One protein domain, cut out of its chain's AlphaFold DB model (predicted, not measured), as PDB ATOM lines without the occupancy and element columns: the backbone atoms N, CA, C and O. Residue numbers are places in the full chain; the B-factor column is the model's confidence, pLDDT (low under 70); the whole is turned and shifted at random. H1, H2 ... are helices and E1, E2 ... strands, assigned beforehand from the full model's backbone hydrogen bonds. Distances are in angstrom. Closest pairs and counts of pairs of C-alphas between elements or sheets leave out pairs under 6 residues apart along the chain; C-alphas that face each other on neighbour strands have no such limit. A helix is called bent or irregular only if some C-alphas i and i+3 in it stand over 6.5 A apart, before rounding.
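AT A GLANCE: This is residues 64 to 230 of the 330 residues of an uncharacterized protein of Psychroflexus sp. MES1-P1E (UniProt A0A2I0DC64). A strongly twisted sheet of five strands has H3 packed over one face, and the two-strand ribbon E4 and E6 extends from it along the longest axis. The long helix H2 runs beside this ribbon with residues 141 to 156 and reaches back to the sheet, where its residues 158 to 162 meet H1. The printed part has 167 residues with three named helices and seven named strands, in the order E1 H1 E2 E3 E4 H2 E5 E6 H3 E7. The larger sheet is mixed, in the order E1, E7, E2, E3, E5; the smaller is antiparallel. The class is mixed, helices and strands, and the whole is compact, with a radius of gyration of the C-alphas of 16.6 A and spans of 48 by 35 by 28 A.

IN THESE COORDINATES: E1, residues 68 to 70, begins at C-alpha 68 (286.374, 283.075, 411.859). H1, residues 87 to 101, is 20.9 A long. E2, residues 111 to 116, measures 15.6 A, E3, residues 120 to 125, 15.4 A, and E4, residues 128 to 132, 13.7 A. H2, residues 141 to 164, starts at C-alpha 141 (312.171, 300.904, 424.455) and spans 33.6 A. E5 holds residues 175 to 177 and E6 residues 194 to 198. H3, residues 200 to 211, spans 16.8 A and is irregular, with C-alphas 207 and 210 7.9 A apart. E7, residues 217 to 222, ends at C-alpha 222 (288.795, 285.391, 417.445).

HOW THE PARTS SIT: In the larger sheet E1 and E5 are the edge strands. E1 and E7 are antiparallel, with N 69 and O 220 at 2.9 A. E7 and E2 are antiparallel, with N 112 and O 221 at 2.8 A. E2 and E3 form a hairpin, with N 122 and O 115 at 2.8 A. E3 and E5 are parallel, with N 177 and O 121 at 2.8 A. E1, H1 and E2 make a split strand-helix-strand unit, two strands running the same way with E7 between them, and its crossover is left-handed. H3 and this sheet make two layers, a helix on one face of a sheet: H3 lies over E2 at a height of 7.2 A and runs along the strands, at 7 degrees to E2 on the local plane. The closest C-alphas of E2 and H3, those of Gly 113 and Gly 200, are 3.6 A apart. H1 and H2 only graze the sheet. They touch at Ala 100 and Cys 161, their closest C-alphas, 6.0 A apart, at a steep tilt of 52 degrees, opposite ways. E3 runs on into E4 at 35 degrees. E4 and E6 are antiparallel, with N 196 and O 130 at 2.7 A. The closest C-alphas of H2 and E6, those of Val 144 and Leu 194, are 6.7 A apart. In H1 and H2 every O i to N i+4 pair is within hydrogen-bond range; in H3, 6 of 8 are.

THE WHOLE: The two C-alphas farthest apart, those of Ala 138 and Ala 172, are 52.1 A apart. The printed part has no cut. The links E1 to H1 and E5 to E6 are long. The mean pLDDT of the printed part is 84.1, with residues 64 to 67, 109, 165 to 169 and 171 under 70.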
ATOM      1  N   PRO A  64     277.948 287.364 414.897       49.75
ATOM      2  CA  PRO A  64     277.659 287.319 416.319       49.75
ATOM      3  C   PRO A  64     278.704 286.430 417.005       49.75
ATOM      4  O   PRO A  64     278.836 285.250 416.697       49.75
ATOM      5  N   GLU A  65     279.471 287.038 417.908       50.91
ATOM      6  CA  GLU A  65     280.282 286.429 418.977       50.91
ATOM      7  C   GLU A  65     281.423 285.465 418.589       50.91
ATOM      8  O   GLU A  65     282.281 285.188 419.423       50.91
ATOM      9  N   THR A  66     281.524 284.967 417.352       57.72
ATOM     10  CA  THR A  66     282.612 284.054 416.951       57.72
ATOM     11  C   THR A  66     282.969 284.210 415.477       57.72
ATOM     12  O   THR A  66     282.610 283.405 414.618       57.72
ATOM     13  N   ALA A  67     283.687 285.280 415.161       69.25
ATOM     14  CA  ALA A  67     284.140 285.495 413.802       69.25
ATOM     15  C   ALA A  67     285.356 284.612 413.483       69.25
ATOM     16  O   ALA A  67     286.327 284.546 414.242       69.25
ATOM     17  N   TYR A  68     285.300 283.931 412.341       78.50
ATOM     18  CA  TYR A  68     286.374 283.075 411.859       78.50
ATOM     19  C   TYR A  68     286.664 283.359 410.397       78.50
ATOM     20  O   TYR A  68     285.798 283.818 409.665       78.50
ATOM     21  N   ILE A  69     287.895 283.101 409.978       85.00
ATOM     22  CA  ILE A  69     288.344 283.243 408.595       85.00
ATOM     23  C   ILE A  69     289.054 281.966 408.204       85.00
ATOM     24  O   ILE A  69     289.739 281.359 409.025       85.00
ATOM     25  N   VAL A  70     288.906 281.568 406.944       87.38
ATOM     26  CA  VAL A  70     289.555 280.376 406.406       87.38
ATOM     27  C   VAL A  70     290.474 280.735 405.247       87.38
ATOM     28  O   VAL A  70     290.259 281.717 404.529       87.38
ATOM     29  N   ALA A  71     291.514 279.929 405.067       88.81
ATOM     30  CA  ALA A  71     292.279 279.919 403.832       88.81
ATOM     31  C   ALA A  71     291.450 279.245 402.732       88.81
ATOM     32  O   ALA A  71     290.801 278.226 402.982       88.81
ATOM     33  N   LYS A  72     291.474 279.790 401.513       88.12
ATOM     34  CA  LYS A  72     290.869 279.122 400.359       88.12
ATOM     35  C   LYS A  72     291.660 277.856 400.039       88.12
ATOM     36  O   LYS A  72     292.884 277.893 399.928       88.12
ATOM     37  N   THR A  73     290.943 276.751 399.881       85.38
ATOM     38  CA  THR A  73     291.470 275.427 399.517       85.38
ATOM     39  C   THR A  73     290.509 274.777 398.517       85.38
ATOM     40  O   THR A  73     289.416 275.308 398.308       85.38
ATOM     41  N   PRO A  74     290.829 273.618 397.912       84.56
ATOM     42  CA  PRO A  74     289.852 272.891 397.099       84.56
ATOM     43  C   PRO A  74     288.543 272.574 397.849       84.56
ATOM     44  O   PRO A  74     287.484 272.542 397.229       84.56
ATOM     45  N   LYS A  75     288.597 272.401 399.180       83.19
ATOM     46  CA  LYS A  75     287.409 272.240 400.036       83.19
ATOM     47  C   LYS A  75     286.607 273.530 400.183       83.19
ATOM     48  O   LYS A  75     285.383 273.485 400.232       83.19
ATOM     49  N   VAL A  76     287.296 274.669 400.273       84.06
ATOM     50  CA  VAL A  76     286.696 275.997 400.462       84.06
ATOM     51  C   VAL A  76     287.093 276.919 399.304       84.06
ATOM     52  O   VAL A  76     287.932 277.806 399.476       84.06
ATOM     53  N   PRO A  77     286.525 276.718 398.100       80.69
ATOM     54  CA  PRO A  77     286.918 277.490 396.923       80.69
ATOM     55  C   PRO A  77     286.300 278.897 396.900       80.69
ATOM     56  O   PRO A  77     286.784 279.774 396.185       80.69
ATOM     57  N   SER A  78     285.220 279.125 397.656       79.56
ATOM     58  CA  SER A  78     284.445 280.371 397.654       79.56
ATOM     59  C   SER A  78     284.654 281.210 398.918       79.56
ATOM     60  O   SER A  78     285.139 280.732 399.942       79.56
ATOM     61  N   ASN A  79     284.234 282.477 398.856       73.62
ATOM     62  CA  ASN A  79     284.231 283.379 400.012       73.62
ATOM     63  C   ASN A  79     283.098 283.069 401.013       73.62
ATOM     64  O   ASN A  79     283.115 283.604 402.117       73.62
ATOM     65  N   ASP A  80     282.129 282.221 400.653       74.44
ATOM     66  CA  ASP A  80     281.116 281.721 401.586       74.44
ATOM     67  C   ASP A  80     281.659 280.494 402.319       74.44
ATOM     68  O   ASP A  80     281.492 279.348 401.889       74.44
ATOM     69  N   TYR A  81     282.367 280.773 403.410       73.12
ATOM     70  CA  TYR A  81     283.017 279.755 404.223       73.12
ATOM     71  C   TYR A  81     282.183 279.283 405.418       73.12
ATOM     72  O   TYR A  81     282.564 278.322 406.086       73.12
ATOM     73  N   THR A  82     281.051 279.942 405.677       70.94
ATOM     74  CA  THR A  82     280.256 279.781 406.907       70.94
ATOM     75  C   THR A  82     279.747 278.350 407.115       70.94
ATOM     76  O   THR A  82     279.600 277.898 408.248       70.94
ATOM     77  N   LYS A  83     279.561 277.616 406.014       73.12
ATOM     78  CA  LYS A  83     279.071 276.233 405.961       73.12
ATOM     79  C   LYS A  83     280.113 275.143 406.237       73.12
ATOM     80  O   LYS A  83     279.736 273.980 406.342       73.12
ATOM     81  N   TYR A  84     281.410 275.467 406.282       74.88
ATOM     82  CA  TYR A  84     282.460 274.437 406.375       74.88
ATOM     83  C   TYR A  84     282.862 274.085 407.808       74.88
ATOM     84  O   TYR A  84     283.510 273.057 408.019       74.88
ATOM     85  N   LEU A  85     282.464 274.889 408.796       70.31
ATOM     86  CA  LEU A  85     282.472 274.454 410.189       70.31
ATOM     87  C   LEU A  85     281.175 273.694 410.478       70.31
ATOM     88  O   LEU A  85     280.081 274.207 410.261       70.31
ATOM     89  N   THR A  86     281.299 272.461 410.971       71.12
ATOM     90  CA  THR A  86     280.148 271.678 411.433       71.12
ATOM     91  C   THR A  86     279.496 272.352 412.642       71.12
ATOM     92  O   THR A  86     280.129 273.136 413.357       71.12
ATOM     93  N   SER A  87     278.238 272.004 412.924       72.94
ATOM     94  CA  SER A  87     277.516 272.505 414.100       72.94
ATOM     95  C   SER A  87     278.252 272.234 415.412       72.94
ATOM     96  O   SER A  87     278.158 273.030 416.343       72.94
ATOM     97  N   ASP A  88     278.993 271.129 415.501       75.94
ATOM     98  CA  ASP A  88     279.708 270.763 416.723       75.94
ATOM     99  C   ASP A  88     281.019 271.533 416.873       75.94
ATOM    100  O   ASP A  88     281.339 271.965 417.980       75.94
ATOM    101  N   TYR A  89     281.726 271.819 415.772       75.94
ATOM    102  CA  TYR A  89     282.831 272.779 415.812       75.94
ATOM    103  C   TYR A  89     282.328 274.154 416.238       75.94
ATOM    104  O   TYR A  89     282.921 274.774 417.113       75.94
ATOM    105  N   TRP A  90     281.200 274.607 415.693       74.38
ATOM    106  CA  TRP A  90     280.619 275.888 416.075       74.38
ATOM    107  C   TRP A  90     280.272 275.963 417.571       74.38
ATOM    108  O   TRP A  90     280.697 276.897 418.248       74.38
ATOM    109  N   LYS A  91     279.589 274.949 418.122       77.88
ATOM    110  CA  LYS A  91     279.282 274.864 419.566       77.88
ATOM    111  C   LYS A  91     280.540 274.902 420.430       77.88
ATOM    112  O   LYS A  91     280.568 275.585 421.451       77.88
ATOM    113  N   TYR A  92     281.577 274.180 420.015       78.69
ATOM    114  CA  TYR A  92     282.871 274.196 420.686       78.69
ATOM    115  C   TYR A  92     283.481 275.606 420.707       78.69
ATOM    116  O   TYR A  92     283.889 276.086 421.765       78.69
ATOM    117  N   LEU A  93     283.481 276.302 419.566       76.06
ATOM    118  CA  LEU A  93     284.009 277.662 419.465       76.06
ATOM    119  C   LEU A  93     283.220 278.669 420.321       76.06
ATOM    120  O   LEU A  93     283.808 279.525 420.984       76.06
ATOM    121  N   GLN A  94     281.893 278.543 420.363       78.00
ATOM    122  CA  GLN A  94     281.047 279.359 421.237       78.00
ATOM    123  C   GLN A  94     281.365 279.119 422.718       78.00
ATOM    124  O   GLN A  94     281.455 280.064 423.503       78.00
ATOM    125  N   ALA A  95     281.576 277.861 423.108       78.75
ATOM    126  CA  ALA A  95     281.873 277.504 424.486       78.75
ATOM    127  C   ALA A  95     283.234 278.052 424.954       78.75
ATOM    128  O   ALA A  95     283.298 278.654 426.026       78.75
ATOM    129  N   ILE A  96     284.295 277.950 424.142       79.38
ATOM    130  CA  ILE A  96     285.596 278.554 424.492       79.38
ATOM    131  C   ILE A  96     285.533 280.087 424.518       79.38
ATOM    132  O   ILE A  96     286.157 280.713 425.372       79.38
ATOM    133  N   THR A  97     284.732 280.705 423.643       80.06
ATOM    134  CA  THR A  97     284.527 282.164 423.633       80.06
ATOM    135  C   THR A  97     283.829 282.613 424.914       80.06
ATOM    136  O   THR A  97     284.264 283.569 425.555       80.06
ATOM    137  N   LYS A  98     282.793 281.887 425.349       80.19
ATOM    138  CA  LYS A  98     282.108 282.138 426.622       80.19
ATOM    139  C   LYS A  98     283.065 282.039 427.814       80.19
ATOM    140  O   LYS A  98     283.022 282.906 428.683       80.19
ATOM    141  N   SER A  99     283.940 281.035 427.839       79.50
ATOM    142  CA  SER A  99     284.953 280.893 428.893       79.50
ATOM    143  C   SER A  99     285.954 282.048 428.889       79.50
ATOM    144  O   SER A  99     286.201 282.647 429.934       79.50
ATOM    145  N   ALA A 100     286.450 282.447 427.714       81.50
ATOM    146  CA  ALA A 100     287.346 283.594 427.583       81.50
ATOM    147  C   ALA A 100     286.693 284.907 428.047       81.50
ATOM    148  O   ALA A 100     287.349 285.746 428.664       81.50
ATOM    149  N   ASN A 101     285.392 285.070 427.801       81.94
ATOM    150  CA  ASN A 101     284.610 286.221 428.256       81.94
ATOM    151  C   ASN A 101     284.367 286.244 429.768       81.94
ATOM    152  O   ASN A 101     284.147 287.315 430.328       81.94
ATOM    153  N   ALA A 102     284.407 285.088 430.430       82.12
ATOM    154  CA  ALA A 102     284.262 284.989 431.879       82.12
ATOM    155  C   ALA A 102     285.551 285.358 432.640       82.12
ATOM    156  O   ALA A 102     285.530 285.492 433.865       82.12
ATOM    157  N   LEU A 103     286.679 285.533 431.942       76.44
ATOM    158  CA  LEU A 103     287.921 285.997 432.554       76.44
ATOM    159  C   LEU A 103     287.769 287.439 433.056       76.44
ATOM    160  O   LEU A 103     287.161 288.281 432.399       76.44
ATOM    161  N   LYS A 104     288.417 287.760 434.189       76.50
ATOM    162  CA  LYS A 104     288.451 289.127 434.760       76.50
ATOM    163  C   LYS A 104     288.857 290.182 433.724       76.50
ATOM    164  O   LYS A 104     288.448 291.337 433.802       76.50
ATOM    165  N   THR A 105     289.689 289.795 432.765       75.50
ATOM    166  CA  THR A 105     289.958 290.581 431.565       75.50
ATOM    167  C   THR A 105     289.949 289.635 430.376       75.50
ATOM    168  O   THR A 105     290.861 288.818 430.242       75.50
ATOM    169  N   ALA A 106     288.919 289.738 429.534       75.88
ATOM    170  CA  ALA A 106     288.843 288.963 428.304       75.88
ATOM    171  C   ALA A 106     290.041 289.298 427.393       75.88
ATOM    172  O   ALA A 106     290.406 290.478 427.279       75.88
ATOM    173  N   PRO A 107     290.662 288.289 426.761       74.62
ATOM    174  CA  PRO A 107     291.893 288.471 426.011       74.62
ATOM    175  C   PRO A 107     291.649 289.310 424.748       74.62
ATOM    176  O   PRO A 107     290.615 289.193 424.086       74.62
ATOM    177  N   TYR A 108     292.609 290.177 424.423       76.62
ATOM    178  CA  TYR A 108     292.568 291.065 423.260       76.62
ATOM    179  C   TYR A 108     293.563 290.606 422.189       76.62
ATOM    180  O   TYR A 108     294.701 290.277 422.499       76.62
ATOM    181  N   GLY A 109     293.166 290.610 420.914       67.06
ATOM    182  CA  GLY A 109     294.033 290.142 419.823       67.06
ATOM    183  C   GLY A 109     294.301 288.632 419.858       67.06
ATOM    184  O   GLY A 109     295.294 288.162 419.302       67.06
ATOM    185  N   ALA A 110     293.425 287.867 420.512       73.88
ATOM    186  CA  ALA A 110     293.548 286.425 420.674       73.88
ATOM    187  C   ALA A 110     293.051 285.686 419.428       73.88
ATOM    188  O   ALA A 110     291.935 285.168 419.379       73.88
ATOM    189  N   TYR A 111     293.885 285.677 418.394       84.75
ATOM    190  CA  TYR A 111     293.598 284.999 417.139       84.75
ATOM    191  C   TYR A 111     294.106 283.559 417.169       84.75
ATOM    192  O   TYR A 111     295.315 283.327 417.110       84.75
ATOM    193  N   ILE A 112     293.196 282.593 417.282       88.25
ATOM    194  CA  ILE A 112     293.557 281.182 417.433       88.25
ATOM    195  C   ILE A 112     293.648 280.527 416.061       88.25
ATOM    196  O   ILE A 112     292.650 280.440 415.347       88.25
ATOM    197  N   GLY A 113     294.842 280.061 415.702       91.69
ATOM    198  CA  GLY A 113     295.093 279.347 414.454       91.69
ATOM    199  C   GLY A 113     294.836 277.850 414.558       91.69
ATOM    200  O   GLY A 113     295.086 277.237 415.602       91.69
ATOM    201  N   GLY A 114     294.401 277.245 413.455       91.38
ATOM    202  CA  GLY A 114     294.229 275.801 413.382       91.38
ATOM    203  C   GLY A 114     293.954 275.264 411.983       91.38
ATOM    204  O   GLY A 114     293.856 276.005 411.007       91.38
ATOM    205  N   MET A 115     293.812 273.944 411.902       91.38
ATOM    206  CA  MET A 115     293.379 273.221 410.710       91.38
ATOM    207  C   MET A 115     292.177 272.348 411.055       91.38
ATOM    208  O   MET A 115     292.127 271.717 412.108       91.38
ATOM    209  N   SER A 116     291.200 272.305 410.158       88.31
ATOM    210  CA  SER A 116     290.052 271.415 410.248       88.31
ATOM    211  C   SER A 116     290.139 270.343 409.171       88.31
ATOM    212  O   SER A 116     290.444 270.644 408.019       88.31
ATOM    213  N   THR A 117     289.836 269.104 409.543       86.50
ATOM    214  CA  THR A 117     289.581 267.975 408.635       86.50
ATOM    215  C   THR A 117     288.113 267.558 408.748       86.50
ATOM    216  O   THR A 117     287.339 268.152 409.502       86.50
ATOM    217  N   VAL A 118     287.697 266.515 408.027       79.75
ATOM    218  CA  VAL A 118     286.337 265.961 408.160       79.75
ATOM    219  C   VAL A 118     285.990 265.544 409.595       79.75
ATOM    220  O   VAL A 118     284.866 265.776 410.020       79.75
ATOM    221  N   ASN A 119     286.956 265.026 410.362       80.31
ATOM    222  CA  ASN A 119     286.682 264.378 411.652       80.31
ATOM    223  C   ASN A 119     287.447 264.980 412.840       80.31
ATOM    224  O   ASN A 119     287.271 264.518 413.968       80.31
ATOM    225  N   LYS A 120     288.348 265.944 412.609       86.38
ATOM    226  CA  LYS A 120     289.277 266.435 413.635       86.38
ATOM    227  C   LYS A 120     289.654 267.903 413.436       86.38
ATOM    228  O   LYS A 120     289.955 268.298 412.306       86.38
ATOM    229  N   LEU A 121     289.701 268.670 414.531       86.50
ATOM    230  CA  LEU A 121     290.357 269.983 414.590       86.50
ATOM    231  C   LEU A 121     291.746 269.857 415.200       86.50
ATOM    232  O   LEU A 121     291.923 269.188 416.213       86.50
ATOM    233  N   PHE A 122     292.692 270.580 414.623       89.75
ATOM    234  CA  PHE A 122     294.042 270.755 415.131       89.75
ATOM    235  C   PHE A 122     294.226 272.218 415.509       89.75
ATOM    236  O   PHE A 122     293.982 273.098 414.681       89.75
ATOM    237  N   LEU A 123     294.634 272.485 416.747       88.75
ATOM    238  CA  LEU A 123     294.803 273.843 417.259       88.75
ATOM    239  C   LEU A 123     296.268 274.130 417.563       88.75
ATOM    240  O   LEU A 123     296.935 273.350 418.234       88.75
ATOM    241  N   ILE A 124     296.736 275.284 417.088       90.19
ATOM    242  CA  ILE A 124     298.070 275.814 417.405       90.19
ATOM    243  C   ILE A 124     297.997 276.849 418.525       90.19
ATOM    244  O   ILE A 124     298.933 276.995 419.301       90.19
ATOM    245  N   GLY A 125     296.869 277.546 418.671       88.88
ATOM    246  CA  GLY A 125     296.697 278.536 419.733       88.88
ATOM    247  C   GLY A 125     296.806 279.983 419.248       88.88
ATOM    248  O   GLY A 125     296.702 280.232 418.042       88.88
ATOM    249  N   PRO A 126     296.946 280.939 420.186       90.12
ATOM    250  CA  PRO A 126     297.019 282.366 419.885       90.12
ATOM    251  C   PRO A 126     298.313 282.732 419.146       90.12
ATOM    252  O   PRO A 126     299.190 281.889 418.929       90.12
ATOM    253  N   SER A 127     298.442 284.008 418.779       88.88
ATOM    254  CA  SER A 127     299.681 284.554 418.219       88.88
ATOM    255  C   SER A 127     300.893 284.201 419.085       88.88
ATOM    256  O   SER A 127     300.802 284.256 420.302       88.88
ATOM    257  N   ASN A 128     302.025 283.857 418.477       91.50
ATOM    258  CA  ASN A 128     303.289 283.688 419.200       91.50
ATOM    259  C   ASN A 128     304.166 284.933 419.018       91.50
ATOM    260  O   ASN A 128     304.018 285.638 418.018       91.50
ATOM    261  N   LEU A 129     305.065 285.205 419.965       94.06
ATOM    262  CA  LEU A 129     305.914 286.396 419.957       94.06
ATOM    263  C   LEU A 129     307.398 286.032 420.021       94.06
ATOM    264  O   LEU A 129     307.784 285.051 420.650       94.06
ATOM    265  N   ASP A 130     308.229 286.861 419.399       94.44
ATOM    266  CA  ASP A 130     309.690 286.764 419.457       94.44
ATOM    267  C   ASP A 130     310.310 288.166 419.432       94.44
ATOM    268  O   ASP A 130     309.694 289.102 418.924       94.44
ATOM    269  N   GLN A 131     311.517 288.330 419.969       95.81
ATOM    270  CA  GLN A 131     312.230 289.609 420.014       95.81
ATOM    271  C   GLN A 131     313.471 289.569 419.121       95.81
ATOM    272  O   GLN A 131     314.129 288.543 418.988       95.81
ATOM    273  N   TYR A 132     313.820 290.693 418.498       95.38
ATOM    274  CA  TYR A 132     314.932 290.761 417.549       95.38
ATOM    275  C   TYR A 132     315.643 292.109 417.583       95.38
ATOM    276  O   TYR A 132     315.067 293.123 417.973       95.38
ATOM    277  N   ASP A 133     316.901 292.100 417.144       94.62
ATOM    278  CA  ASP A 133     317.693 293.313 416.977       94.62
ATOM    279  C   ASP A 133     317.260 294.022 415.683       94.62
ATOM    280  O   ASP A 133     317.314 293.406 414.610       94.62
ATOM    281  N   PRO A 134     316.774 295.274 415.760       93.44
ATOM    282  CA  PRO A 134     316.299 295.986 414.584       93.44
ATOM    283  C   PRO A 134     317.456 296.430 413.686       93.44
ATOM    284  O   PRO A 134     318.547 296.754 414.154       93.44
ATOM    285  N   VAL A 135     317.206 296.469 412.378       92.44
ATOM    286  CA  VAL A 135     318.206 296.802 411.350       92.44
ATOM    287  C   VAL A 135     317.894 298.134 410.672       92.44
ATOM    288  O   VAL A 135     318.808 298.844 410.248       92.44
ATOM    289  N   TYR A 136     316.614 298.479 410.542       91.19
ATOM    290  CA  TYR A 136     316.140 299.605 409.746       91.19
ATOM    291  C   TYR A 136     315.455 300.693 410.564       91.19
ATOM    292  O   TYR A 136     315.222 301.758 410.010       91.19
ATOM    293  N   ARG A 137     315.162 300.508 411.852       88.88
ATOM    294  CA  ARG A 137     314.719 301.599 412.739       88.88
ATOM    295  C   ARG A 137     315.305 301.475 414.147       88.88
ATOM    296  O   ARG A 137     315.730 300.404 414.557       88.88
ATOM    297  N   ALA A 138     315.287 302.560 414.917       85.81
ATOM    298  CA  ALA A 138     315.632 302.501 416.333       85.81
ATOM    299  C   ALA A 138     314.454 301.929 417.137       85.81
ATOM    300  O   ALA A 138     313.284 302.200 416.822       85.81
ATOM    301  N   ALA A 139     314.761 301.151 418.174       83.25
ATOM    302  CA  ALA A 139     313.776 300.771 419.174       83.25
ATOM    303  C   ALA A 139     313.429 301.993 420.040       83.25
ATOM    304  O   ALA A 139     314.311 302.741 420.458       83.25
ATOM    305  N   ASP A 140     312.136 302.202 420.272       86.69
ATOM    306  CA  ASP A 140     311.649 303.070 421.344       86.69
ATOM    307  C   ASP A 140     311.309 302.153 422.517       86.69
ATOM    308  O   ASP A 140     310.207 301.609 422.581       86.69
ATOM    309  N   ASP A 141     312.283 301.912 423.395       89.00
ATOM    310  CA  ASP A 141     312.171 300.904 424.455       89.00
ATOM    311  C   ASP A 141     310.950 301.120 425.357       89.00
ATOM    312  O   ASP A 141     310.329 300.151 425.797       89.00
ATOM    313  N   ALA A 142     310.559 302.376 425.597       92.19
ATOM    314  CA  ALA A 142     309.407 302.688 426.432       92.19
ATOM    315  C   ALA A 142     308.098 302.253 425.758       92.19
ATOM    316  O   ALA A 142     307.311 301.505 426.345       92.19
ATOM    317  N   ALA A 143     307.868 302.682 424.513       91.81
ATOM    318  CA  ALA A 143     306.650 302.334 423.784       91.81
ATOM    319  C   ALA A 143     306.604 300.841 423.416       91.81
ATOM    320  O   ALA A 143     305.587 300.172 423.619       91.81
ATOM    321  N   VAL A 144     307.720 300.297 422.920       93.81
ATOM    322  CA  VAL A 144     307.834 298.900 422.481       93.81
ATOM    323  C   VAL A 144     307.713 297.945 423.668       93.81
ATOM    324  O   VAL A 144     307.000 296.946 423.568       93.81
ATOM    325  N   GLY A 145     308.325 298.262 424.813       94.81
ATOM    326  CA  GLY A 145     308.234 297.444 426.021       94.81
ATOM    327  C   GLY A 145     306.811 297.349 426.577       94.81
ATOM    328  O   GLY A 145     306.372 296.263 426.976       94.81
ATOM    329  N   VAL A 146     306.050 298.451 426.546       94.50
ATOM    330  CA  VAL A 146     304.623 298.463 426.921       94.50
ATOM    331  C   VAL A 146     303.799 297.605 425.960       94.50
ATOM    332  O   VAL A 146     303.016 296.762 426.411       94.50
ATOM    333  N   ALA A 147     303.993 297.774 424.649       93.06
ATOM    334  CA  ALA A 147     303.279 297.008 423.630       93.06
ATOM    335  C   ALA A 147     303.567 295.500 423.735       93.06
ATOM    336  O   ALA A 147     302.632 294.695 423.761       93.06
ATOM    337  N   TYR A 148     304.839 295.115 423.891       95.12
ATOM    338  CA  TYR A 148     305.249 293.723 424.077       95.12
ATOM    339  C   TYR A 148     304.646 293.117 425.346       95.12
ATOM    340  O   TYR A 148     304.031 292.054 425.291       95.12
ATOM    341  N   SER A 149     304.749 293.807 426.486       94.56
ATOM    342  CA  SER A 149     304.222 293.307 427.765       94.56
ATOM    343  C   SER A 149     302.711 293.080 427.710       94.56
ATOM    344  O   SER A 149     302.202 292.080 428.227       94.56
ATOM    345  N   LYS A 150     301.982 293.979 427.036       92.19
ATOM    346  CA  LYS A 150     300.551 293.807 426.782       92.19
ATOM    347  C   LYS A 150     300.285 292.587 425.895       92.19
ATOM    348  O   LYS A 150     299.436 291.768 426.243       92.19
ATOM    349  N   ALA A 151     301.023 292.439 424.795       92.25
ATOM    350  CA  ALA A 151     300.868 291.316 423.873       92.25
ATOM    351  C   ALA A 151     301.157 289.959 424.545       92.25
ATOM    352  O   ALA A 151     300.406 289.008 424.332       92.25
ATOM    353  N   VAL A 152     302.186 289.872 425.399       93.94
ATOM    354  CA  VAL A 152     302.500 288.674 426.200       93.94
ATOM    355  C   VAL A 152     301.343 288.325 427.129       93.94
ATOM    356  O   VAL A 152     300.893 287.179 427.148       93.94
ATOM    357  N   LYS A 153     300.826 289.311 427.875       91.81
ATOM    358  CA  LYS A 153     299.698 289.111 428.793       91.81
ATOM    359  C   LYS A 153     298.469 288.572 428.060       91.81
ATOM    360  O   LYS A 153     297.875 287.592 428.509       91.81
ATOM    361  N   ASP A 154     298.094 289.202 426.951       89.56
ATOM    362  CA  ASP A 154     296.905 288.816 426.189       89.56
ATOM    363  C   ASP A 154     297.071 287.429 425.540       89.56
ATOM    364  O   ASP A 154     296.153 286.606 425.591       89.56
ATOM    365  N   THR A 155     298.262 287.136 425.008       90.94
ATOM    366  CA  THR A 155     298.607 285.836 424.412       90.94
ATOM    367  C   THR A 155     298.546 284.708 425.438       90.94
ATOM    368  O   THR A 155     297.887 283.695 425.202       90.94
ATOM    369  N   ASN A 156     299.190 284.879 426.594       91.50
ATOM    370  CA  ASN A 156     299.197 283.858 427.640       91.50
ATOM    371  C   ASN A 156     297.796 283.650 428.231       91.50
ATOM    372  O   ASN A 156     297.393 282.512 428.429       91.50
ATOM    373  N   SER A 157     297.018 284.723 428.420       87.69
ATOM    374  CA  SER A 157     295.619 284.628 428.868       87.69
ATOM    375  C   SER A 157     294.758 283.798 427.905       87.69
ATOM    376  O   SER A 157     294.006 282.915 428.323       87.69
ATOM    377  N   ALA A 158     294.909 284.023 426.594       87.50
ATOM    378  CA  ALA A 158     294.225 283.228 425.579       87.50
ATOM    379  C   ALA A 158     294.667 281.755 425.597       87.50
ATOM    380  O   ALA A 158     293.835 280.853 425.493       87.50
ATOM    381  N   LEU A 159     295.969 281.508 425.756       88.31
ATOM    382  CA  LEU A 159     296.529 280.163 425.842       88.31
ATOM    383  C   LEU A 159     296.027 279.403 427.079       88.31
ATOM    384  O   LEU A 159     295.688 278.224 426.975       88.31
ATOM    385  N   ASP A 160     295.945 280.067 428.229       85.81
ATOM    386  CA  ASP A 160     295.444 279.478 429.470       85.81
ATOM    387  C   ASP A 160     293.969 279.083 429.342       85.81
ATOM    388  O   ASP A 160     293.594 277.977 429.740       85.81
ATOM    389  N   CYS A 161     293.145 279.923 428.706       81.88
ATOM    390  CA  CYS A 161     291.751 279.589 428.402       81.88
ATOM    391  C   CYS A 161     291.648 278.355 427.486       81.88
ATOM    392  O   CYS A 161     290.863 277.432 427.741       81.88
ATOM    393  N   LEU A 162     292.508 278.277 426.461       82.06
ATOM    394  CA  LEU A 162     292.576 277.112 425.579       82.06
ATOM    395  C   LEU A 162     293.009 275.829 426.298       82.06
ATOM    396  O   LEU A 162     292.569 274.748 425.928       82.06
ATOM    397  N   LYS A 163     293.855 275.909 427.326       80.50
ATOM    398  CA  LYS A 163     294.297 274.720 428.075       80.50
ATOM    399  C   LYS A 163     293.288 274.283 429.130       80.50
ATOM    400  O   LYS A 163     293.053 273.089 429.295       80.50
ATOM    401  N   LYS A 164     292.712 275.240 429.857       75.75
ATOM    402  CA  LYS A 164     291.918 274.976 431.059       75.75
ATOM    403  C   LYS A 164     290.452 274.685 430.758       75.75
ATOM    404  O   LYS A 164     289.905 273.713 431.272       75.75
ATOM    405  N   ASP A 165     289.822 275.505 429.922       68.50
ATOM    406  CA  ASP A 165     288.355 275.527 429.805       68.50
ATOM    407  C   ASP A 165     287.849 274.731 428.597       68.50
ATOM    408  O   ASP A 165     286.692 274.319 428.508       68.50
ATOM    409  N   THR A 166     288.750 274.482 427.659       65.81
ATOM    410  CA  THR A 166     288.464 273.852 426.376       65.81
ATOM    411  C   THR A 166     288.167 272.351 426.468       65.81
ATOM    412  O   THR A 166     287.236 271.898 425.796       65.81
ATOM    413  N   PRO A 167     288.859 271.555 427.310       64.62
ATOM    414  CA  PRO A 167     288.501 270.150 427.503       64.62
ATOM    415  C   PRO A 167     287.082 269.958 428.061       64.62
ATOM    416  O   PRO A 167     286.407 269.008 427.674       64.62
ATOM    417  N   ALA A 168     286.606 270.874 428.913       64.00
ATOM    418  CA  ALA A 168     285.256 270.834 429.487       64.00
ATOM    419  C   ALA A 168     284.162 271.245 428.482       64.00
ATOM    420  O   ALA A 168     283.021 270.803 428.582       64.00
ATOM    421  N   ALA A 169     284.518 272.077 427.503       67.12
ATOM    422  CA  ALA A 169     283.637 272.588 426.457       67.12
ATOM    423  C   ALA A 169     283.474 271.646 425.248       67.12
ATOM    424  O   ALA A 169     282.699 271.940 424.337       67.12
ATOM    425  N   LYS A 170     284.225 270.541 425.203       73.19
ATOM    426  CA  LYS A 170     284.296 269.626 424.061       73.19
ATOM    427  C   LYS A 170     282.971 268.858 423.867       73.19
ATOM    428  O   LYS A 170     282.632 268.030 424.712       73.19
ATOM    429  N   PRO A 171     282.247 269.051 422.747       69.94
ATOM    430  CA  PRO A 171     281.070 268.248 422.424       69.94
ATOM    431  C   PRO A 171     281.414 266.758 422.275       69.94
ATOM    432  O   PRO A 171     282.498 266.400 421.801       69.94
ATOM    433  N   ALA A 172     280.474 265.882 422.641       72.62
ATOM    434  CA  ALA A 172     280.612 264.440 422.439       72.62
ATOM    435  C   ALA A 172     280.816 264.118 420.946       72.62
ATOM    436  O   ALA A 172     280.109 264.647 420.095       72.62
ATOM    437  N   GLY A 173     281.796 263.265 420.628       72.38
ATOM    438  CA  GLY A 173     282.126 262.887 419.246       72.38
ATOM    439  C   GLY A 173     283.080 263.838 418.511       72.38
ATOM    440  O   GLY A 173     283.594 263.471 417.456       72.38
ATOM    441  N   LEU A 174     283.397 265.013 419.069       77.69
ATOM    442  CA  LEU A 174     284.387 265.913 418.477       77.69
ATOM    443  C   LEU A 174     285.807 265.376 418.692       77.69
ATOM    444  O   LEU A 174     286.179 265.072 419.823       77.69
ATOM    445  N   SER A 175     286.645 265.301 417.657       84.12
ATOM    446  CA  SER A 175     288.082 265.054 417.839       84.12
ATOM    447  C   SER A 175     288.844 266.377 417.824       84.12
ATOM    448  O   SER A 175     288.717 267.161 416.884       84.12
ATOM    449  N   LEU A 176     289.613 266.636 418.881       83.94
ATOM    450  CA  LEU A 176     290.421 267.844 419.051       83.94
ATOM    451  C   LEU A 176     291.869 267.440 419.299       83.94
ATOM    452  O   LEU A 176     292.117 266.532 420.095       83.94
ATOM    453  N   ASP A 177     292.794 268.130 418.642       84.44
ATOM    454  CA  ASP A 177     294.228 268.005 418.849       84.44
ATOM    455  C   ASP A 177     294.830 269.290 419.406       84.44
ATOM    456  O   ASP A 177     294.617 270.376 418.860       84.44
ATOM    457  N   PHE A 178     295.618 269.127 420.464       83.25
ATOM    458  CA  PHE A 178     296.364 270.189 421.130       83.25
ATOM    459  C   PHE A 178     297.874 269.922 421.129       83.25
ATOM    460  O   PHE A 178     298.605 270.649 421.796       83.25
ATOM    461  N   THR A 179     298.369 268.896 420.422       82.88
ATOM    462  CA  THR A 179     299.806 268.564 420.423       82.88
ATOM    463  C   THR A 179     300.677 269.694 419.890       82.88
ATOM    464  O   THR A 179     301.825 269.820 420.299       82.88
ATOM    465  N   ASP A 180     300.128 270.523 419.002       85.12
ATOM    466  CA  ASP A 180     300.824 271.652 418.384       85.12
ATOM    467  C   ASP A 180     300.520 272.995 419.063       85.12
ATOM    468  O   ASP A 180     300.836 274.053 418.515       85.12
ATOM    469  N   LEU A 181     299.900 272.973 420.248       87.44
ATOM    470  CA  LEU A 181     299.554 274.184 420.975       87.44
ATOM    471  C   LEU A 181     300.817 274.935 421.430       87.44
ATOM    472  O   LEU A 181     301.730 274.359 422.025       87.44
ATOM    473  N   ASN A 182     300.833 276.248 421.205       88.06
ATOM    474  CA  ASN A 182     301.933 277.129 421.574       88.06
ATOM    475  C   ASN A 182     302.290 277.047 423.067       88.06
ATOM    476  O   ASN A 182     301.452 276.823 423.948       88.06
ATOM    477  N   SER A 183     303.570 277.270 423.356       90.56
ATOM    478  CA  SER A 183     304.058 277.391 424.730       90.56
ATOM    479  C   SER A 183     303.809 278.801 425.282       90.56
ATOM    480  O   SER A 183     303.788 279.752 424.500       90.56
ATOM    481  N   PRO A 184     303.626 278.965 426.608       92.44
ATOM    482  CA  PRO A 184     303.518 280.287 427.217       92.44
ATOM    483  C   PRO A 184     304.783 281.115 426.987       92.44
ATOM    484  O   PRO A 184     305.899 280.597 427.056       92.44
ATOM    485  N   ILE A 185     304.611 282.415 426.770       94.12
ATOM    486  CA  ILE A 185     305.719 283.353 426.607       94.12
ATOM    487  C   ILE A 185     306.134 283.847 427.989       94.12
ATOM    488  O   ILE A 185     305.364 284.525 428.669       94.12
ATOM    489  N   ILE A 186     307.351 283.505 428.406       94.94
ATOM    490  CA  ILE A 186     307.899 283.865 429.725       94.94
ATOM    491  C   ILE A 186     309.047 284.878 429.645       94.94
ATOM    492  O   ILE A 186     309.500 285.385 430.668       94.94
ATOM    493  N   THR A 187     309.527 285.175 428.437       94.62
ATOM    494  CA  THR A 187     310.677 286.056 428.226       94.62
ATOM    495  C   THR A 187     310.281 287.519 428.453       94.62
ATOM    496  O   THR A 187     309.369 288.000 427.769       94.62
ATOM    497  N   PRO A 188     310.953 288.255 429.361       94.50
ATOM    498  CA  PRO A 188     310.713 289.684 429.551       94.50
ATOM    499  C   PRO A 188     311.177 290.500 428.336       94.50
ATOM    500  O   PRO A 188     311.936 290.012 427.496       94.50
ATOM    501  N   PHE A 189     310.720 291.750 428.237       96.62
ATOM    502  CA  PHE A 189     311.208 292.674 427.212       96.62
ATOM    503  C   PHE A 189     312.709 292.950 427.391       96.62
ATOM    504  O   PHE A 189     313.179 293.115 428.517       96.62
ATOM    505  N   ILE A 190     313.445 293.000 426.281       96.44
ATOM    506  CA  ILE A 190     314.881 293.278 426.242       96.44
ATOM    507  C   ILE A 190     315.088 294.648 425.589       96.44
ATOM    508  O   ILE A 190     314.727 294.843 424.429       96.44
ATOM    509  N   ASN A 191     315.712 295.572 426.319       95.69
ATOM    510  CA  ASN A 191     316.033 296.911 425.819       95.69
ATOM    511  C   ASN A 191     316.852 296.856 424.520       95.69
ATOM    512  O   ASN A 191     317.734 296.008 424.358       95.69
ATOM    513  N   GLY A 192     316.563 297.773 423.602       94.12
ATOM    514  CA  GLY A 192     317.147 297.852 422.268       94.12
ATOM    515  C   GLY A 192     316.499 296.930 421.230       94.12
ATOM    516  O   GLY A 192     316.836 297.042 420.050       94.12
ATOM    517  N   LYS A 193     315.575 296.037 421.619       96.00
ATOM    518  CA  LYS A 193     314.906 295.113 420.690       96.00
ATOM    519  C   LYS A 193     313.546 295.620 420.221       96.00
ATOM    520  O   LYS A 193     312.844 296.362 420.902       96.00
ATOM    521  N   LEU A 194     313.146 295.141 419.046       96.06
ATOM    522  CA  LEU A 194     311.751 295.117 418.610       96.06
ATOM    523  C   LEU A 194     311.172 293.718 418.830       96.06
ATOM    524  O   LEU A 194     311.908 292.762 419.088       96.06
ATOM    525  N   PHE A 195     309.856 293.573 418.685       95.69
ATOM    526  CA  PHE A 195     309.208 292.266 418.734       95.69
ATOM    527  C   PHE A 195     308.404 291.966 417.470       95.69
ATOM    528  O   PHE A 195     308.040 292.850 416.695       95.69
ATOM    529  N   LYS A 196     308.181 290.674 417.255       94.31
ATOM    530  CA  LYS A 196     307.453 290.071 416.144       94.31
ATOM    531  C   LYS A 196     306.235 289.365 416.700       94.31
ATOM    532  O   LYS A 196     306.339 288.695 417.722       94.31
ATOM    533  N   SER A 197     305.118 289.477 415.997       94.06
ATOM    534  CA  SER A 197     303.884 288.750 416.261       94.06
ATOM    535  C   SER A 197     303.572 287.826 415.093       94.06
ATOM    536  O   SER A 197     303.398 288.267 413.953       94.06
ATOM    537  N   TYR A 198     303.499 286.530 415.376       92.31
ATOM    538  CA  TYR A 198     303.128 285.497 414.419       92.31
ATOM    539  C   TYR A 198     301.656 285.154 414.630       92.31
ATOM    540  O   TYR A 198     301.322 284.416 415.551       92.31
ATOM    541  N   HIS A 199     300.759 285.686 413.801       91.69
ATOM    542  CA  HIS A 199     299.320 285.433 413.951       91.69
ATOM    543  C   HIS A 199     298.976 283.941 413.793       91.69
ATOM    544  O   HIS A 199     299.643 283.222 413.047       91.69
ATOM    545  N   GLY A 200     297.927 283.473 414.475       90.94
ATOM    546  CA  GLY A 200     297.519 282.063 414.496       90.94
ATOM    547  C   GLY A 200     297.386 281.425 413.104       90.94
ATOM    548  O   GLY A 200     297.942 280.358 412.861       90.94
ATOM    549  N   MET A 201     296.730 282.105 412.162       90.88
ATOM    550  CA  MET A 201     296.573 281.698 410.757       90.88
ATOM    551  C   MET A 201     297.926 281.418 410.102       90.88
ATOM    552  O   MET A 201     298.089 280.453 409.363       90.88
ATOM    553  N   ILE A 202     298.913 282.272 410.369       93.12
ATOM    554  CA  ILE A 202     300.243 282.188 409.767       93.12
ATOM    555  C   ILE A 202     301.029 281.026 410.346       93.12
ATOM    556  O   ILE A 202     301.651 280.278 409.596       93.12
ATOM    557  N   GLN A 203     300.937 280.823 411.657       93.00
ATOM    558  CA  GLN A 203     301.511 279.647 412.300       93.00
ATOM    559  C   GLN A 203     300.882 278.358 411.747       93.00
ATOM    560  O   GLN A 203     301.599 277.407 411.440       93.00
ATOM    561  N   ALA A 204     299.562 278.350 411.529       92.25
ATOM    562  CA  ALA A 204     298.843 277.213 410.961       92.25
ATOM    563  C   ALA A 204     299.239 276.912 409.517       92.25
ATOM    564  O   ALA A 204     299.433 275.748 409.179       92.25
ATOM    565  N   ILE A 205     299.440 277.933 408.684       91.12
ATOM    566  CA  ILE A 205     299.950 277.745 407.319       91.12
ATOM    567  C   ILE A 205     301.356 277.168 407.350       91.12
ATOM    568  O   ILE A 205     301.591 276.132 406.739       91.12
ATOM    569  N   VAL A 206     302.270 277.768 408.115       90.94
ATOM    570  CA  VAL A 206     303.652 277.275 408.215       90.94
ATOM    571  C   VAL A 206     303.695 275.812 408.665       90.94
ATOM    572  O   VAL A 206     304.505 275.042 408.154       90.94
ATOM    573  N   LYS A 207     302.809 275.418 409.585       91.12
ATOM    574  CA  LYS A 207     302.755 274.059 410.126       91.12
ATOM    575  C   LYS A 207     302.087 273.048 409.189       91.12
ATOM    576  O   LYS A 207     302.614 271.952 409.026       91.12
ATOM    577  N   TYR A 208     300.935 273.389 408.611       90.25
ATOM    578  CA  TYR A 208     300.047 272.427 407.946       90.25
ATOM    579  C   TYR A 208     299.979 272.569 406.424       90.25
ATOM    580  O   TYR A 208     299.287 271.784 405.786       90.25
ATOM    581  N   GLN A 209     300.666 273.535 405.806       83.38
ATOM    582  CA  GLN A 209     300.550 273.786 404.358       83.38
ATOM    583  C   GLN A 209     300.750 272.538 403.485       83.38
ATOM    584  O   GLN A 209     300.084 272.395 402.465       83.38
ATOM    585  N   THR A 210     301.637 271.620 403.880       83.81
ATOM    586  CA  THR A 210     301.934 270.392 403.125       83.81
ATOM    587  C   THR A 210     300.955 269.253 403.403       83.81
ATOM    588  O   THR A 210     301.038 268.218 402.749       83.81
ATOM    589  N   THR A 211     300.042 269.419 404.363       85.31
ATOM    590  CA  THR A 211     299.045 268.414 404.756       85.31
ATOM    591  C   THR A 211     297.621 268.794 404.348       85.31
ATOM    592  O   THR A 211     296.701 268.028 404.618       85.31
ATOM    593  N   ILE A 212     297.417 269.965 403.729       84.06
ATOM    594  CA  ILE A 212     296.102 270.387 403.226       84.06
ATOM    595  C   ILE A 212     295.726 269.561 401.991       84.06
ATOM    596  O   ILE A 212     296.498 269.437 401.043       84.06
ATOM    597  N   ASP A 213     294.493 269.072 401.980       84.62
ATOM    598  CA  ASP A 213     293.879 268.284 400.916       84.62
ATOM    599  C   ASP A 213     292.439 268.756 400.621       84.62
ATOM    600  O   ASP A 213     291.967 269.785 401.112       84.62
ATOM    601  N   THR A 214     291.700 267.993 399.813       85.38
ATOM    602  CA  THR A 214     290.298 268.286 399.464       85.38
ATOM    603  C   THR A 214     289.324 268.157 400.638       85.38
ATOM    604  O   THR A 214     288.157 268.518 400.510       85.38
ATOM    605  N   ASN A 215     289.779 267.647 401.782       86.88
ATOM    606  CA  ASN A 215     288.986 267.382 402.975       86.88
ATOM    607  C   ASN A 215     289.362 268.287 404.151       86.88
ATOM    608  O   ASN A 215     288.731 268.196 405.214       86.88
ATOM    609  N   SER A 216     290.303 269.211 403.956       88.75
ATOM    610  CA  SER A 216     290.823 270.075 405.008       88.75
ATOM    611  C   SER A 216     290.904 271.553 404.622       88.75
ATOM    612  O   SER A 216     290.876 271.947 403.454       88.75
ATOM    613  N   PHE A 217     290.921 272.401 405.648       89.19
ATOM    614  CA  PHE A 217     291.130 273.837 405.507       89.19
ATOM    615  C   PHE A 217     291.784 274.414 406.757       89.19
ATOM    616  O   PHE A 217     291.564 273.938 407.873       89.19
ATOM    617  N   ILE A 218     292.578 275.462 406.564       91.25
ATOM    618  CA  ILE A 218     293.161 276.239 407.657       91.25
ATOM    619  C   ILE A 218     292.188 277.341 408.050       91.25
ATOM    620  O   ILE A 218     291.550 277.948 407.187       91.25
ATOM    621  N   PHE A 219     292.092 277.608 409.347       88.69
ATOM    622  CA  PHE A 219     291.259 278.664 409.893       88.69
ATOM    623  C   PHE A 219     291.988 279.493 410.950       88.69
ATOM    624  O   PHE A 219     292.993 279.084 411.534       88.69
ATOM    625  N   GLU A 220     291.423 280.663 411.224       89.69
ATOM    626  CA  GLU A 220     291.722 281.464 412.401       89.69
ATOM    627  C   GLU A 220     290.425 282.028 412.975       89.69
ATOM    628  O   GLU A 220     289.569 282.504 412.229       89.69
ATOM    629  N   ILE A 221     290.287 281.967 414.294       84.62
ATOM    630  CA  ILE A 221     289.115 282.438 415.045       84.62
ATOM    631  C   ILE A 221     289.531 283.570 415.986       84.62
ATOM    632  O   ILE A 221     290.667 283.596 416.462       84.62
ATOM    633  N   SER A 222     288.624 284.490 416.299       82.75
ATOM    634  CA  SER A 222     288.795 285.391 417.445       82.75
ATOM    635  C   SER A 222     288.323 284.729 418.737       82.75
ATOM    636  O   SER A 222     287.222 284.185 418.767       82.75
ATOM    637  N   LEU A 223     289.111 284.830 419.809       82.62
ATOM    638  CA  LEU A 223     288.729 284.378 421.145       82.62
ATOM    639  C   LEU A 223     288.349 285.570 422.040       82.62
ATOM    640  O   LEU A 223     289.175 286.443 422.310       82.62
ATOM    641  N   GLY A 224     287.108 285.566 422.535       78.19
ATOM    642  CA  GLY A 224     286.564 286.575 423.449       78.19
ATOM    643  C   GLY A 224     286.092 287.873 422.771       78.19
ATOM    644  O   GLY A 224     286.521 288.227 421.678       78.19
ATOM    645  N   ASN A 225     285.226 288.621 423.455       77.75
ATOM    646  CA  ASN A 225     284.508 289.793 422.934       77.75
ATOM    647  C   ASN A 225     285.403 291.019 422.719       77.75
ATOM    648  O   ASN A 225     285.025 291.943 422.004       77.75
ATOM    649  N   ASN A 226     286.595 291.020 423.314       77.44
ATOM    650  CA  ASN A 226     287.600 292.058 423.093       77.44
ATOM    651  C   ASN A 226     288.392 291.839 421.793       77.44
ATOM    652  O   ASN A 226     289.150 292.716 421.386       77.44
ATOM    653  N   THR A 227     288.226 290.691 421.131       75.38
ATOM    654  CA  THR A 227     288.873 290.377 419.858       75.38
ATOM    655  C   THR A 227     287.806 290.233 418.781       75.38
ATOM    656  O   THR A 227     286.964 289.346 418.846       75.38
ATOM    657  N   SER A 228     287.847 291.073 417.749       72.56
ATOM    658  CA  SER A 228     286.953 290.940 416.594       72.56
ATOM    659  C   SER A 228     287.749 290.512 415.370       72.56
ATOM    660  O   SER A 228     288.687 291.200 414.963       72.56
ATOM    661  N   LYS A 229     287.369 289.391 414.752       76.31
ATOM    662  CA  LYS A 229     287.896 288.998 413.445       76.31
ATOM    663  C   LYS A 229     286.955 289.508 412.355       76.31
ATOM    664  O   LYS A 229     285.807 289.112 412.286       76.31
ATOM    665  N   VAL A 230     287.425 290.409 411.506       75.75
ATOM    666  CA  VAL A 230     286.631 290.919 410.369       75.75
ATOM    667  C   VAL A 230     286.996 290.134 409.117       75.75
ATOM    668  O   VAL A 230     286.153 289.645 408.377       75.75
TER     669      VAL A 230